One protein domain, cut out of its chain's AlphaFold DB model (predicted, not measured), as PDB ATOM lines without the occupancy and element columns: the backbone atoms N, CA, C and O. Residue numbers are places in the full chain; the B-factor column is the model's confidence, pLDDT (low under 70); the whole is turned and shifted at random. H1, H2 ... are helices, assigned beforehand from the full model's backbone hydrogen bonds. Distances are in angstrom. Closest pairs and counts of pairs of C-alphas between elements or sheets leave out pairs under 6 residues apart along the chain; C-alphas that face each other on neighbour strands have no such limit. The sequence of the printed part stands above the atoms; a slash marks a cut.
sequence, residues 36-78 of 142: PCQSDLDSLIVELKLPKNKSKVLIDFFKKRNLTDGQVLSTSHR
ATOM      1  N   PRO A  36     177.338 127.527 228.229       81.88
ATOM      2  CA  PRO A  36     178.076 128.168 227.148       81.88
ATOM      3  C   PRO A  36     177.820 129.678 227.093       81.88
ATOM      4  O   PRO A  36     176.679 130.151 227.200       81.88
ATOM      5  N   CYS A  37     178.905 130.428 226.914       83.38
ATOM      6  CA  CYS A  37     178.897 131.873 226.731       83.38
ATOM      7  C   CYS A  37     178.908 132.242 225.233       83.38
ATOM      8  O   CYS A  37     178.860 131.375 224.358       83.38
ATOM      9  N   GLN A  38     178.930 133.540 224.908       83.00
ATOM     10  CA  GLN A  38     178.841 134.009 223.517       83.00
ATOM     11  C   GLN A  38     179.954 133.434 222.625       83.00
ATOM     12  O   GLN A  38     179.669 133.003 221.510       83.00
ATOM     13  N   SER A  39     181.198 133.393 223.111       82.31
ATOM     14  CA  SER A  39     182.339 132.888 222.337       82.31
ATOM     15  C   SER A  39     182.227 131.399 222.022       82.31
ATOM     16  O   SER A  39     182.644 130.975 220.944       82.31
ATOM     17  N   ASP A  40     181.629 130.618 222.921       84.75
ATOM     18  CA  ASP A  40     181.435 129.178 222.728       84.75
ATOM     19  C   ASP A  40     180.410 128.932 221.617       84.75
ATOM     20  O   ASP A  40     180.623 128.117 220.721       84.75
ATOM     21  N   LEU A  41     179.315 129.698 221.628       86.38
ATOM     22  CA  LEU A  41     178.276 129.608 220.604       86.38
ATOM     23  C   LEU A  41     178.740 130.150 219.251       86.38
ATOM     24  O   LEU A  41     178.407 129.567 218.221       86.38
ATOM     25  N   ASP A  42     179.528 131.225 219.235       84.12
ATOM     26  CA  ASP A  42     180.120 131.749 218.004       84.12
ATOM     27  C   ASP A  42     181.101 130.738 217.391       84.12
ATOM     28  O   ASP A  42     181.059 130.500 216.180       84.12
ATOM     29  N   SER A  43     181.921 130.086 218.221       84.81
ATOM     30  CA  SER A  43     182.828 129.015 217.784       84.81
ATOM     31  C   SER A  43     182.049 127.833 217.208       84.81
ATOM     32  O   SER A  43     182.354 127.375 216.109       84.81
ATOM     33  N   LEU A  44     180.968 127.420 217.877       87.06
ATOM     34  CA  LEU A  44     180.082 126.356 217.403       87.06
ATOM     35  C   LEU A  44     179.414 126.707 216.062       87.06
ATOM     36  O   LEU A  44     179.307 125.864 215.175       87.06
ATOM     37  N   ILE A  45     178.976 127.956 215.872       87.00
ATOM     38  CA  ILE A  45     178.392 128.425 214.603       87.00
ATOM     39  C   ILE A  45     179.406 128.332 213.457       87.00
ATOM     40  O   ILE A  45     179.025 127.978 212.336       87.00
ATOM     41  N   VAL A  46     180.674 128.655 213.729       82.81
ATOM     42  CA  VAL A  46     181.772 128.558 212.758       82.81
ATOM     43  C   VAL A  46     182.084 127.100 212.435       82.81
ATOM     44  O   VAL A  46     182.145 126.749 211.256       82.81
ATOM     45  N   GLU A  47     182.216 126.252 213.455       86.44
ATOM     46  CA  GLU A  47     182.501 124.823 213.305       86.44
ATOM     47  C   GLU A  47     181.408 124.116 212.493       86.44
ATOM     48  O   GLU A  47     181.691 123.407 211.527       86.44
ATOM     49  N   LEU A  48     180.142 124.414 212.795       86.38
ATOM     50  CA  LEU A  48     178.979 123.880 212.084       86.38
ATOM     51  C   LEU A  48     178.687 124.590 210.750       86.38
ATOM     52  O   LEU A  48     177.724 124.235 210.065       86.38
ATOM     53  N   LYS A  49     179.474 125.609 210.375       84.75
ATOM     54  CA  LYS A  49     179.302 126.426 209.158       84.75
ATOM     55  C   LYS A  49     177.858 126.908 208.957       84.75
ATOM     56  O   LYS A  49     177.328 126.898 207.841       84.75
ATOM     57  N   LEU A  50     177.193 127.328 210.034       83.56
ATOM     58  CA  LEU A  50     175.768 127.650 209.980       83.56
ATOM     59  C   LEU A  50     175.512 128.999 209.283       83.56
ATOM     60  O   LEU A  50     176.121 130.011 209.640       83.56
ATOM     61  N   PRO A  51     174.567 129.064 208.324       79.69
ATOM     62  CA  PRO A  51     174.111 130.328 207.756       79.69
ATOM     63  C   PRO A  51     173.276 131.113 208.779       79.69
ATOM     64  O   PRO A  51     172.572 130.511 209.589       79.69
ATOM     65  N   LYS A  52     173.273 132.452 208.674       79.06
ATOM     66  CA  LYS A  52     172.674 133.408 209.639       79.06
ATOM     67  C   LYS A  52     171.319 132.969 210.205       79.06
ATOM     68  O   LYS A  52     171.114 133.010 211.416       79.06
ATOM     69  N   ASN A  53     170.402 132.541 209.338       82.69
ATOM     70  CA  ASN A  53     169.054 132.144 209.746       82.69
ATOM     71  C   ASN A  53     169.079 130.913 210.661       82.69
ATOM     72  O   ASN A  53     168.374 130.881 211.665       82.69
ATOM     73  N   LYS A  54     169.932 129.926 210.360       84.31
ATOM     74  CA  LYS A  54     170.097 128.718 211.178       84.31
ATOM     75  C   LYS A  54     170.864 129.006 212.468       84.31
ATOM     76  O   LYS A  54     170.490 128.480 213.509       84.31
ATOM     77  N   SER A  55     171.871 129.880 212.425       86.25
ATOM     78  CA  SER A  55     172.602 130.340 213.616       86.25
ATOM     79  C   SER A  55     171.661 131.011 214.619       86.25
ATOM     80  O   SER A  55     171.726 130.741 215.813       86.25
ATOM     81  N   LYS A  56     170.731 131.841 214.129       85.00
ATOM     82  CA  LYS A  56     169.700 132.477 214.955       85.00
ATOM     83  C   LYS A  56     168.759 131.454 215.589       85.00
ATOM     84  O   LYS A  56     168.561 131.498 216.796       85.00
ATOM     85  N   VAL A  57     168.240 130.503 214.806       89.31
ATOM     86  CA  VAL A  57     167.379 129.422 215.324       89.31
ATOM     87  C   VAL A  57     168.090 128.617 216.413       89.31
ATOM     88  O   VAL A  57     167.478 128.298 217.429       89.31
ATOM     89  N   LEU A  58     169.381 128.326 216.227       88.12
ATOM     90  CA  LEU A  58     170.194 127.640 217.227       88.12
ATOM     91  C   LEU A  58     170.286 128.457 218.522       88.12
ATOM     92  O   LEU A  58     169.956 127.950 219.588       88.12
ATOM     93  N   ILE A  59     170.672 129.731 218.438       86.56
ATOM     94  CA  ILE A  59     170.781 130.600 219.619       86.56
ATOM     95  C   ILE A  59     169.424 130.731 220.328       86.56
ATOM     96  O   ILE A  59     169.354 130.617 221.550       86.56
ATOM     97  N   ASP A  60     168.335 130.907 219.578       86.12
ATOM     98  CA  ASP A  60     166.984 131.003 220.134       86.12
ATOM     99  C   ASP A  60     166.556 129.694 220.819       86.12
ATOM    100  O   ASP A  60     165.912 129.730 221.869       86.12
ATOM    101  N   PHE A  61     166.940 128.533 220.280       88.25
ATOM    102  CA  PHE A  61     166.715 127.231 220.914       88.25
ATOM    103  C   PHE A  61     167.460 127.112 222.251       88.25
ATOM    104  O   PHE A  61     166.865 126.720 223.255       88.25
ATOM    105  N   PHE A  62     168.735 127.503 222.283       87.38
ATOM    106  CA  PHE A  62     169.559 127.489 223.494       87.38
ATOM    107  C   PHE A  62     169.015 128.435 224.575       87.38
ATOM    108  O   PHE A  62     168.920 128.049 225.744       87.38
ATOM    109  N   LYS A  63     168.569 129.635 224.181       85.88
ATOM    110  CA  LYS A  63     167.910 130.601 225.073       85.88
ATOM    111  C   LYS A  63     166.615 130.059 225.659       85.88
ATOM    112  O   LYS A  63     166.447 130.075 226.872       85.88
ATOM    113  N   LYS A  64     165.723 129.529 224.814       87.62
ATOM    114  CA  LYS A  64     164.436 128.952 225.248       87.62
ATOM    115  C   LYS A  64     164.602 127.820 226.260       87.62
ATOM    116  O   LYS A  64     163.702 127.577 227.055       87.62
ATOM    117  N   ARG A  65     165.732 127.112 226.223       87.69
ATOM    118  CA  ARG A  65     166.049 125.996 227.123       87.69
ATOM    119  C   ARG A  65     166.871 126.412 228.352       87.69
ATOM    120  O   ARG A  65     167.287 125.536 229.099       87.69
ATOM    121  N   ASN A  66     167.122 127.709 228.568       83.50
ATOM    122  CA  ASN A  66     167.984 128.225 229.642       83.50
ATOM    123  C   ASN A  66     169.397 127.600 229.664       83.50
ATOM    124  O   ASN A  66     170.041 127.534 230.717       83.50
ATOM    125  N   LEU A  67     169.892 127.177 228.493       84.12
ATOM    126  CA  LEU A  67     171.198 126.531 228.305       84.12
ATOM    127  C   LEU A  67     172.347 127.536 228.147       84.12
ATOM    128  O   LEU A  67     173.453 127.151 227.805       84.12
ATOM    129  N   THR A  68     172.100 128.824 228.369       82.69
ATOM    130  CA  THR A  68     173.090 129.902 228.226       82.69
ATOM    131  C   THR A  68     173.102 130.770 229.473       82.69
ATOM    132  O   THR A  68     172.081 130.856 230.154       82.69
ATOM    133  N   ASP A  69     174.197 131.490 229.712       77.12
ATOM    134  CA  ASP A  69     174.369 132.450 230.824       77.12
ATOM    135  C   ASP A  69     173.474 133.719 230.722       77.12
ATOM    136  O   ASP A  69     173.747 134.753 231.320       77.12
ATOM    137  N   GLY A  70     172.390 133.683 229.935       65.38
ATOM    138  CA  GLY A  70     171.379 134.748 229.831       65.38
ATOM    139  C   GLY A  70     171.777 135.982 229.008       65.38
ATOM    140  O   GLY A  70     170.899 136.681 228.513       65.38
ATOM    141  N   GLN A  71     173.071 136.216 228.783       68.25
ATOM    142  CA  GLN A  71     173.583 137.416 228.093       68.25
ATOM    143  C   GLN A  71     173.990 137.196 226.625       68.25
ATOM    144  O   GLN A  71     174.544 138.085 225.984       68.25
ATOM    145  N   VAL A  72     173.722 136.015 226.063       69.69
ATOM    146  CA  VAL A  72     174.093 135.703 224.675       69.69
ATOM    147  C   VAL A  72     173.208 136.501 223.717       69.69
ATOM    148  O   VAL A  72     171.980 136.421 223.760       69.69
ATOM    149  N   LEU A  73     173.803 137.248 222.798       67.94
ATOM    150  CA  LEU A  73     173.091 137.955 221.743       67.94
ATOM    151  C   LEU A  73     172.976 137.060 220.503       67.94
ATOM    152  O   LEU A  73     173.914 136.384 220.096       67.94
ATOM    153  N   SER A  74     171.822 137.109 219.826       61.56
ATOM    154  CA  SER A  74     171.642 136.440 218.523       61.56
ATOM    155  C   SER A  74     172.487 137.085 217.408       61.56
ATOM    156  O   SER A  74     172.444 136.658 216.252       61.56
ATOM    157  N   THR A  75     173.224 138.149 217.716       57.00
ATOM    158  CA  THR A  75     173.885 139.009 216.744       57.00
ATOM    159  C   THR A  75     175.363 138.680 216.630       57.00
ATOM    160  O   THR A  75     176.216 139.522 216.894       57.00
ATOM    161  N   SER A  76     175.671 137.502 216.093       52.97
ATOM    162  CA  SER A  76     176.894 137.350 215.304       52.97
ATOM    163  C   SER A  76     176.669 138.060 213.960       52.97
ATOM    164  O   SER A  76     176.446 137.461 212.906       52.97
ATOM    165  N   HIS A  77     176.593 139.394 213.996       50.41
ATOM    166  CA  HIS A  77     176.732 140.167 212.772       50.41
ATOM    167  C   HIS A  77     178.191 140.040 212.365       50.41
ATOM    168  O   HIS A  77     179.083 140.403 213.131       50.41
ATOM    169  N   ARG A  78     178.436 139.508 211.163       55.69
ATOM    170  CA  ARG A  78     179.769 139.481 210.565       55.69
ATOM    171  C   ARG A  78     180.345 140.894 210.656       55.69
ATOM    172  O   ARG A  78     179.974 141.759 209.865       55.69
TER     173      ARG A  78
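This is residues 36 to 78 of the 142 residues of an uncharacterized protein of Intoshia linei (UniProt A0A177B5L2). Two helices, joined by a tight turn, run opposite ways at a slant to each other, and the final stretch, residues 65 to 78, turns back beyond the second helix and runs over one side of the pair toward the end where the turn lies. The helices are only loosely paired, and the final stretch holds no named element. The printed part has 43 residues, with two named helices in the order H1, H2 and no named strand; its class is all helix. It is compact, with a radius of gyration of the C-alphas of 9.3 A, and rounded, spanning 23 by 17 by 16 A.

H1, residues 38 to 47, and H2, residues 52 to 64, are close but not clearly touching, with 2 pairs of C-alphas within 8 A. Their closest C-alphas, those of Ile 45 and Ser 55, are 6.2 A apart. They run opposite ways at a steep tilt of 44 degrees, with their centres 11.6 A apart. A tight link of 4 residues joins them. In H1 and H2 every O i to N i+4 pair is within hydrogen-bond range.

H1 begins at C-alpha 38, at (178.841, 134.009, 223.517), and ends at C-alpha 47, 14.2 A away. H2, the longest helix with 13 residues, begins at C-alpha 52, at (172.674, 133.408, 209.639), and ends 18.2 A away at C-alpha 64, at (164.436, 128.952, 225.248).

The two C-alphas farthest apart, those of Arg 65 and Arg 78, are 25.4 A apart. The printed part has no cut. In residues 65 to 78 the C-alphas lie 6 to 13 A from the mean of all C-alphas. The mean pLDDT of the printed part is 79.7, and residues 70 to 78 are under 70, the model's low confidence.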